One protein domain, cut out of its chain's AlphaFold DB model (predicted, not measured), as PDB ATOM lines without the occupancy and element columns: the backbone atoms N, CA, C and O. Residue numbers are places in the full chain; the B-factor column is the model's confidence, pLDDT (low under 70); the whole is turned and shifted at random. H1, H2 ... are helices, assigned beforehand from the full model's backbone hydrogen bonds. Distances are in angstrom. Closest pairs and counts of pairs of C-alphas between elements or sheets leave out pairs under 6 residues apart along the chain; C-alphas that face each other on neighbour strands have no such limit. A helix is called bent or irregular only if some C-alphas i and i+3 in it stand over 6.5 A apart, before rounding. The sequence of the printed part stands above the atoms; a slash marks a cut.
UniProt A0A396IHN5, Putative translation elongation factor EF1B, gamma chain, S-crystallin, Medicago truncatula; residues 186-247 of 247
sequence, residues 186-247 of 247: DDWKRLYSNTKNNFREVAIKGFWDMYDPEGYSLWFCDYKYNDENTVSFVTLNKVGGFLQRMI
ATOM      1  N   ASP A 186     153.889 182.280 207.567       80.75
ATOM      2  CA  ASP A 186     154.323 180.878 207.557       80.75
ATOM      3  C   ASP A 186     153.805 180.116 206.324       80.75
ATOM      4  O   ASP A 186     154.535 179.291 205.764       80.75
ATOM      5  N   ASP A 187     152.598 180.433 205.845       84.31
ATOM      6  CA  ASP A 187     152.038 179.837 204.630       84.31
ATOM      7  C   ASP A 187     152.774 180.322 203.383       84.31
ATOM      8  O   ASP A 187     153.173 179.508 202.540       84.31
ATOM      9  N   TRP A 188     153.064 181.623 203.309       83.69
ATOM     10  CA  TRP A 188     153.899 182.163 202.240       83.69
ATOM     11  C   TRP A 188     155.312 181.575 202.261       83.69
ATOM     12  O   TRP A 188     155.825 181.146 201.228       83.69
ATOM     13  N   LYS A 189     155.937 181.463 203.437       83.19
ATOM     14  CA  LYS A 189     157.265 180.855 203.590       83.19
ATOM     15  C   LYS A 189     157.283 179.398 203.130       83.19
ATOM     16  O   LYS A 189     158.271 178.962 202.529       83.19
ATOM     17  N   ARG A 190     156.214 178.640 203.401       85.12
ATOM     18  CA  ARG A 190     156.048 177.257 202.932       85.12
ATOM     19  C   ARG A 190     155.954 177.201 201.409       85.12
ATOM     20  O   ARG A 190     156.646 176.385 200.803       85.12
ATOM     21  N   LEU A 191     155.160 178.078 200.794       84.62
ATOM     22  CA  LEU A 191     155.054 178.183 199.336       84.62
ATOM     23  C   LEU A 191     156.405 178.551 198.699       84.62
ATOM     24  O   LEU A 191     156.857 177.876 197.774       84.62
ATOM     25  N   TYR A 192     157.086 179.563 199.243       83.94
ATOM     26  CA  TYR A 192     158.407 180.013 198.800       83.94
ATOM     27  C   TYR A 192     159.444 178.883 198.866       83.94
ATOM     28  O   TYR A 192     160.111 178.594 197.878       83.94
ATOM     29  N   SER A 193     159.554 178.203 200.014       82.44
ATOM     30  CA  SER A 193     160.608 177.203 200.255       82.44
ATOM     31  C   SER A 193     160.410 175.909 199.458       82.44
ATOM     32  O   SER A 193     161.379 175.201 199.186       82.44
ATOM     33  N   ASN A 194     159.167 175.588 199.087       85.75
ATOM     34  CA  ASN A 194     158.837 174.378 198.329       85.75
ATOM     35  C   ASN A 194     158.881 174.585 196.807       85.75
ATOM     36  O   ASN A 194     158.904 173.606 196.058       85.75
ATOM     37  N   THR A 195     158.921 175.833 196.334       83.19
ATOM     38  CA  THR A 195     158.985 176.153 194.904       83.19
ATOM     39  C   THR A 195     160.426 176.029 194.405       83.19
ATOM     40  O   THR A 195     161.239 176.927 194.600       83.19
ATOM     41  N   LYS A 196     160.756 174.901 193.761       74.19
ATOM     42  CA  LYS A 196     162.108 174.639 193.223       74.19
ATOM     43  C   LYS A 196     162.332 175.204 191.812       74.19
ATOM     44  O   LYS A 196     163.433 175.654 191.521       74.19
ATOM     45  N   ASN A 197     161.290 175.210 190.974       71.06
ATOM     46  CA  ASN A 197     161.290 175.719 189.593       71.06
ATOM     47  C   ASN A 197     160.171 176.769 189.422       71.06
ATOM     48  O   ASN A 197     159.243 176.802 190.225       71.06
ATOM     49  N   ASN A 198     160.243 177.614 188.385       77.31
ATOM     50  CA  ASN A 198     159.229 178.637 188.050       77.31
ATOM     51  C   ASN A 198     158.910 179.620 189.193       77.31
ATOM     52  O   ASN A 198     157.769 180.018 189.427       77.31
ATOM     53  N   PHE A 199     159.957 180.056 189.893       78.25
ATOM     54  CA  PHE A 199     159.878 180.920 191.071       78.25
ATOM     55  C   PHE A 199     159.003 182.178 190.882       78.25
ATOM     56  O   PHE A 199     158.211 182.522 191.758       78.25
ATOM     57  N   ARG A 200     159.100 182.849 189.724       75.25
ATOM     58  CA  ARG A 200     158.306 184.055 189.425       75.25
ATOM     59  C   ARG A 200     156.812 183.768 189.239       75.25
ATOM     60  O   ARG A 200     155.993 184.601 189.599       75.25
ATOM     61  N   GLU A 201     156.453 182.606 188.711       80.12
ATOM     62  CA  GLU A 201     155.057 182.271 188.409       80.12
ATOM     63  C   GLU A 201     154.316 181.744 189.639       80.12
ATOM     64  O   GLU A 201     153.122 181.980 189.781       80.12
ATOM     65  N   VAL A 202     155.024 181.055 190.542       81.19
ATOM     66  CA  VAL A 202     154.415 180.392 191.703       81.19
ATOM     67  C   VAL A 202     154.645 181.180 192.992       81.19
ATOM     68  O   VAL A 202     153.686 181.552 193.665       81.19
ATOM     69  N   ALA A 203     155.899 181.486 193.341       83.38
ATOM     70  CA  ALA A 203     156.217 182.114 194.626       83.38
ATOM     71  C   ALA A 203     155.899 183.618 194.643       83.38
ATOM     72  O   ALA A 203     155.361 184.113 195.633       83.38
ATOM     73  N   ILE A 204     156.192 184.341 193.553       84.06
ATOM     74  CA  ILE A 204     155.886 185.781 193.455       84.06
ATOM     75  C   ILE A 204     154.391 186.016 193.236       84.06
ATOM     76  O   ILE A 204     153.821 186.879 193.894       84.06
ATOM     77  N   LYS A 205     153.724 185.233 192.379       86.56
ATOM     78  CA  LYS A 205     152.265 185.341 192.236       86.56
ATOM     79  C   LYS A 205     151.553 185.016 193.552       86.56
ATOM     80  O   LYS A 205     150.727 185.800 194.000       86.56
ATOM     81  N   GLY A 206     151.934 183.918 194.209       84.12
ATOM     82  CA  GLY A 206     151.358 183.545 195.498       84.12
ATOM     83  C   GLY A 206     151.622 184.574 196.597       84.12
ATOM     84  O   GLY A 206     150.753 184.800 197.429       84.12
ATOM     85  N   PHE A 207     152.783 185.243 196.588       87.19
ATOM     86  CA  PHE A 207     153.031 186.384 197.471       87.19
ATOM     87  C   PHE A 207     151.966 187.468 197.293       87.19
ATOM     88  O   PHE A 207     151.352 187.862 198.277       87.19
ATOM     89  N   TRP A 208     151.720 187.910 196.056       86.94
ATOM     90  CA  TRP A 208     150.740 188.961 195.773       86.94
ATOM     91  C   TRP A 208     149.298 188.530 196.055       86.94
ATOM     92  O   TRP A 208     148.526 189.344 196.546       86.94
ATOM     93  N   ASP A 209     148.956 187.259 195.826       86.50
ATOM     94  CA  ASP A 209     147.634 186.710 196.161       86.50
ATOM     95  C   ASP A 209     147.379 186.703 197.688       86.50
ATOM     96  O   ASP A 209     146.233 186.786 198.126       86.50
ATOM     97  N   MET A 210     148.438 186.601 198.503       85.81
ATOM     98  CA  MET A 210     148.368 186.591 199.974       85.81
ATOM     99  C   MET A 210     148.681 187.946 200.620       85.81
ATOM    100  O   MET A 210     148.476 188.089 201.824       85.81
ATOM    101  N   TYR A 211     149.224 188.907 199.870       87.25
ATOM    102  CA  TYR A 211     149.727 190.162 200.419       87.25
ATOM    103  C   TYR A 211     148.580 191.027 200.940       87.25
ATOM    104  O   TYR A 211     147.642 191.361 200.218       87.25
ATOM    105  N   ASP A 212     148.690 191.406 202.209       85.69
ATOM    106  CA  ASP A 212     147.730 192.256 202.897       85.69
ATOM    107  C   ASP A 212     148.367 193.631 203.175       85.69
ATOM    108  O   ASP A 212     149.182 193.749 204.099       85.69
ATOM    109  N   PRO A 213     148.033 194.668 202.384       82.31
ATOM    110  CA  PRO A 213     148.628 195.994 202.525       82.31
ATOM    111  C   PRO A 213     148.204 196.717 203.811       82.31
ATOM    112  O   PRO A 213     148.881 197.656 204.220       82.31
ATOM    113  N   GLU A 214     147.113 196.293 204.463       80.00
ATOM    114  CA  GLU A 214     146.684 196.851 205.754       80.00
ATOM    115  C   GLU A 214     147.521 196.294 206.916       80.00
ATOM    116  O   GLU A 214     147.733 196.978 207.918       80.00
ATOM    117  N   GLY A 215     148.023 195.063 206.774       79.44
ATOM    118  CA  GLY A 215     148.831 194.377 207.783       79.44
ATOM    119  C   GLY A 215     150.344 194.521 207.610       79.44
ATOM    120  O   GLY A 215     151.083 194.452 208.594       79.44
ATOM    121  N   TYR A 216     150.826 194.722 206.379       81.56
ATOM    122  CA  TYR A 216     152.253 194.734 206.054       81.56
ATOM    123  C   TYR A 216     152.624 195.852 205.076       81.56
ATOM    124  O   TYR A 216     152.008 196.017 204.026       81.56
ATOM    125  N   SER A 217     153.718 196.561 205.363       81.44
ATOM    126  CA  SER A 217     154.329 197.513 204.427       81.44
ATOM    127  C   SER A 217     155.502 196.876 203.678       81.44
ATOM    128  O   SER A 217     156.278 196.110 204.254       81.44
ATOM    129  N   LEU A 218     155.634 197.195 202.389       83.88
ATOM    130  CA  LEU A 218     156.758 196.768 201.559       83.88
ATOM    131  C   LEU A 218     157.712 197.928 201.319       83.88
ATOM    132  O   LEU A 218     157.296 199.032 200.979       83.88
ATOM    133  N   TRP A 219     158.998 197.641 201.477       80.81
ATOM    134  CA  TRP A 219     160.069 198.612 201.324       80.81
ATOM    135  C   TRP A 219     161.089 198.071 200.335       80.81
ATOM    136  O   TRP A 219     161.577 196.950 200.485       80.81
ATOM    137  N   PHE A 220     161.407 198.883 199.333       81.25
ATOM    138  CA  PHE A 220     162.525 198.645 198.434       81.25
ATOM    139  C   PHE A 220     163.699 199.496 198.900       81.25
ATOM    140  O   PHE A 220     163.551 200.696 199.126       81.25
ATOM    141  N   CYS A 221     164.852 198.858 199.073       77.75
ATOM    142  CA  CYS A 221     166.058 199.512 199.553       77.75
ATOM    143  C   CYS A 221     167.178 199.290 198.544       77.75
ATOM    144  O   CYS A 221     167.593 198.150 198.331       77.75
ATOM    145  N   ASP A 222     167.698 200.381 197.995       80.44
ATOM    146  CA  ASP A 222     168.888 200.359 197.156       80.44
ATOM    147  C   ASP A 222     170.135 200.673 197.979       80.44
ATOM    148  O   ASP A 222     170.135 201.511 198.887       80.44
ATOM    149  N   TYR A 223     171.237 200.005 197.648       80.69
ATOM    150  CA  TYR A 223     172.532 200.386 198.188       80.69
ATOM    151  C   TYR A 223     172.996 201.693 197.551       80.69
ATOM    152  O   TYR A 223     172.965 201.846 196.335       80.69
ATOM    153  N   LYS A 224     173.514 202.606 198.382       79.00
ATOM    154  CA  LYS A 224     174.070 203.888 197.924       79.00
ATOM    155  C   LYS A 224     175.211 203.724 196.904       79.00
ATOM    156  O   LYS A 224     175.334 204.554 196.013       79.00
ATOM    157  N   TYR A 225     176.001 202.658 197.034       83.00
ATOM    158  CA  TYR A 225     177.078 202.272 196.112       83.00
ATOM    159  C   TYR A 225     176.809 200.851 195.618       83.00
ATOM    160  O   TYR A 225     177.365 199.871 196.116       83.00
ATOM    161  N   ASN A 226     175.808 200.715 194.748       80.25
ATOM    162  CA  ASN A 226     175.352 199.403 194.300       80.25
ATOM    163  C   ASN A 226     176.326 198.745 193.308       80.25
ATOM    164  O   ASN A 226     176.393 197.524 193.222       80.25
ATOM    165  N   ASP A 227     177.107 199.556 192.604       81.75
ATOM    166  CA  ASP A 227     178.181 199.160 191.695       81.75
ATOM    167  C   ASP A 227     179.318 198.399 192.400       81.75
ATOM    168  O   ASP A 227     179.931 197.512 191.808       81.75
ATOM    169  N   GLU A 228     179.536 198.647 193.695       81.69
ATOM    170  CA  GLU A 228     180.517 197.916 194.510       81.69
ATOM    171  C   GLU A 228     180.040 196.512 194.940       81.69
ATOM    172  O   GLU A 228     180.822 195.700 195.443       81.69
ATOM    173  N   ASN A 229     178.755 196.183 194.763       79.25
ATOM    174  CA  ASN A 229     178.162 194.914 195.194       79.25
ATOM    175  C   ASN A 229     178.323 193.812 194.131       79.25
ATOM    176  O   ASN A 229     177.347 193.236 193.653       79.25
ATOM    177  N   THR A 230     179.567 193.481 193.788       78.62
ATOM    178  CA  THR A 230     179.902 192.513 192.724       78.62
ATOM    179  C   THR A 230     179.788 191.047 193.152       78.62
ATOM    180  O   THR A 230     179.719 190.157 192.306       78.62
ATOM    181  N   VAL A 231     179.749 190.772 194.462       81.38
ATOM    182  CA  VAL A 231     179.754 189.412 195.022       81.38
ATOM    183  C   VAL A 231     178.523 189.175 195.901       81.38
ATOM    184  O   VAL A 231     178.423 189.696 197.014       81.38
ATOM    185  N   SER A 232     177.607 188.315 195.439       70.69
ATOM    186  CA  SER A 232     176.274 188.120 196.037       70.69
ATOM    187  C   SER A 232     176.283 187.753 197.527       70.69
ATOM    188  O   SER A 232     175.461 188.265 198.284       70.69
ATOM    189  N   PHE A 233     177.209 186.901 197.990       71.75
ATOM    190  CA  PHE A 233     177.243 186.500 199.405       71.75
ATOM    191  C   PHE A 233     177.722 187.631 200.334       71.75
ATOM    192  O   PHE A 233     177.261 187.733 201.470       71.75
ATOM    193  N   VAL A 234     178.608 188.510 199.854       75.88
ATOM    194  CA  VAL A 234     179.096 189.671 200.617       75.88
ATOM    195  C   VAL A 234     177.975 190.699 200.768       75.88
ATOM    196  O   VAL A 234     177.770 191.240 201.856       75.88
ATOM    197  N   THR A 235     177.191 190.910 199.710       78.94
ATOM    198  CA  THR A 235     176.015 191.787 199.734       78.94
ATOM    199  C   THR A 235     174.934 191.256 200.682       78.94
ATOM    200  O   THR A 235     174.404 192.017 201.489       78.94
ATOM    201  N   LEU A 236     174.673 189.942 200.692       75.88
ATOM    202  CA  LEU A 236     173.727 189.314 201.630       75.88
ATOM    203  C   LEU A 236     174.125 189.511 203.104       75.88
ATOM    204  O   LEU A 236     173.262 189.756 203.948       75.88
ATOM    205  N   ASN A 237     175.424 189.489 203.418       81.06
ATOM    206  CA  ASN A 237     175.909 189.769 204.773       81.06
ATOM    207  C   ASN A 237     175.627 191.219 205.204       81.06
ATOM    208  O   ASN A 237     175.267 191.458 206.360       81.06
ATOM    209  N   LYS A 238     175.736 192.187 204.281       79.38
ATOM    210  CA  LYS A 238     175.389 193.593 204.550       79.38
ATOM    211  C   LYS A 238     173.894 193.742 204.873       79.38
ATOM    212  O   LYS A 238     173.563 194.456 205.820       79.38
ATOM    213  N   VAL A 239     173.004 193.048 204.148       78.50
ATOM    214  CA  VAL A 239     171.551 193.015 204.439       78.50
ATOM    215  C   VAL A 239     171.291 192.417 205.823       78.50
ATOM    216  O   VAL A 239     170.568 193.004 206.626       78.50
ATOM    217  N   GLY A 240     171.924 191.283 206.139       76.12
ATOM    218  CA  GLY A 240     171.786 190.631 207.444       76.12
ATOM    219  C   GLY A 240     172.199 191.537 208.607       76.12
ATOM    220  O   GLY A 240     171.473 191.645 209.596       76.12
ATOM    221  N   GLY A 241     173.322 192.249 208.468       80.25
ATOM    222  CA  GLY A 241     173.780 193.220 209.466       80.25
ATOM    223  C   GLY A 241     172.880 194.455 209.588       80.25
ATOM    224  O   GLY A 241     172.757 195.013 210.675       80.25
ATOM    225  N   PHE A 242     172.236 194.894 208.504       80.31
ATOM    226  CA  PHE A 242     171.243 195.973 208.543       80.31
ATOM    227  C   PHE A 242     169.985 195.561 209.319       80.31
ATOM    228  O   PHE A 242     169.583 196.273 210.236       80.31
ATOM    229  N   LEU A 243     169.426 194.381 209.031       76.00
ATOM    230  CA  LEU A 243     168.236 193.871 209.723       76.00
ATOM    231  C   LEU A 243     168.472 193.672 211.227       76.00
ATOM    232  O   LEU A 243     167.591 193.977 212.020       76.00
ATOM    233  N   GLN A 244     169.668 193.235 211.635       72.62
ATOM    234  CA  GLN A 244     170.030 193.114 213.056       72.62
ATOM    235  C   GLN A 244     170.092 194.448 213.806       72.62
ATOM    236  O   GLN A 244     170.038 194.441 215.029       72.62
ATOM    237  N   ARG A 245     170.253 195.576 213.104       78.19
ATOM    238  CA  ARG A 245     170.304 196.915 213.711       78.19
ATOM    239  C   ARG A 245     168.951 197.625 213.731       78.19
ATOM    240  O   ARG A 245     168.819 198.611 214.444       78.19
ATOM    241  N   MET A 246     167.978 197.158 212.945       65.88
ATOM    242  CA  MET A 246     166.616 197.708 212.933       65.88
ATOM    243  C   MET A 246     165.691 197.100 213.997       65.88
ATOM    244  O   MET A 246     164.635 197.671 214.260       65.88
ATOM    245  N   ILE A 247     166.052 195.948 214.572       51.53
ATOM    246  CA  ILE A 247     165.253 195.189 215.553       51.53
ATOM    247  C   ILE A 247     165.938 195.252 216.915       51.53
ATOM    248  O   ILE A 247     165.218 195.377 217.930       51.53
TER     249      ILE A 247
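What this domain is: This is residues 186 to 247 of the 247 residues of the protein "Putative translation elongation factor EF1B, gamma chain, S-crystallin" of Medicago truncatula (UniProt A0A396IHN5). Picture two separate pieces with an empty gap between them: a short hairpin of two helices, H1 and H2, side by side at one end, and a lone helix, H3, at the other. The long link of residues 211 to 231 crosses from the hairpin to H3, and the three helices run along roughly the same line, H1 in the reverse sense to H2 and H3. The printed part has 62 residues with three named helices, in the order H1, H2, H3, and no named strand; the class is all helix. The whole is loose, with a radius of gyration of the C-alphas of 14.6 A, and its C-alphas span 34 by 30 by 18 A.

Where its parts are: Find C-alpha 186 at (154.323, 180.878, 207.557), the first printed residue; from there H1 runs through residues 186 to 194, 12.2 A from first to last C-alpha. Go on to C-alpha 199 at (159.878, 180.920, 191.071), where H2 begins; it holds residues 199 to 210 and measures 15.6 A. H2 is neither bent nor irregular, but only just: C-alphas 201 and 204 are 6.2 A apart. Then pass residues 211 to 231, which have no named element, to reach H3, residues 232 to 246, the longest helix at 21.7 A, ending at C-alpha 246 at (166.616, 197.708, 212.933).

How they stand to each other: Start with H1 and H2, a helical hairpin. They touch, and their closest C-alphas are those of Tyr 192 and Ala 203, 5.2 A apart. They run opposite ways at a shallow tilt of 9 degrees, with their centres 10.2 A apart. Look next at H3, which touches no helix: H1 and H3 are apart, and so are H2 and H3. In the backbone of H1 each O of residue i is within hydrogen-bond range of the N of residue i+4; in H2 this holds for 6 of 8 pairs and in H3 for 10 of 11.

The domain as a whole: The two C-alphas farthest apart are those of Glu 214 and Thr 230, at 35.9 A, and both residues lie in the long link of 21 residues from H2 to H3. The link from H1 to H2 is tight, with 4 residues. Residues 212 to 220 stand free, and so do residues 240 to 247, of which 240 to 246 belong to H3. The printed part has no cut and ends at residue 247, the chain's last residue. In this model the mean pLDDT of the printed part is 80.0; residues 246 to 247 are under 70.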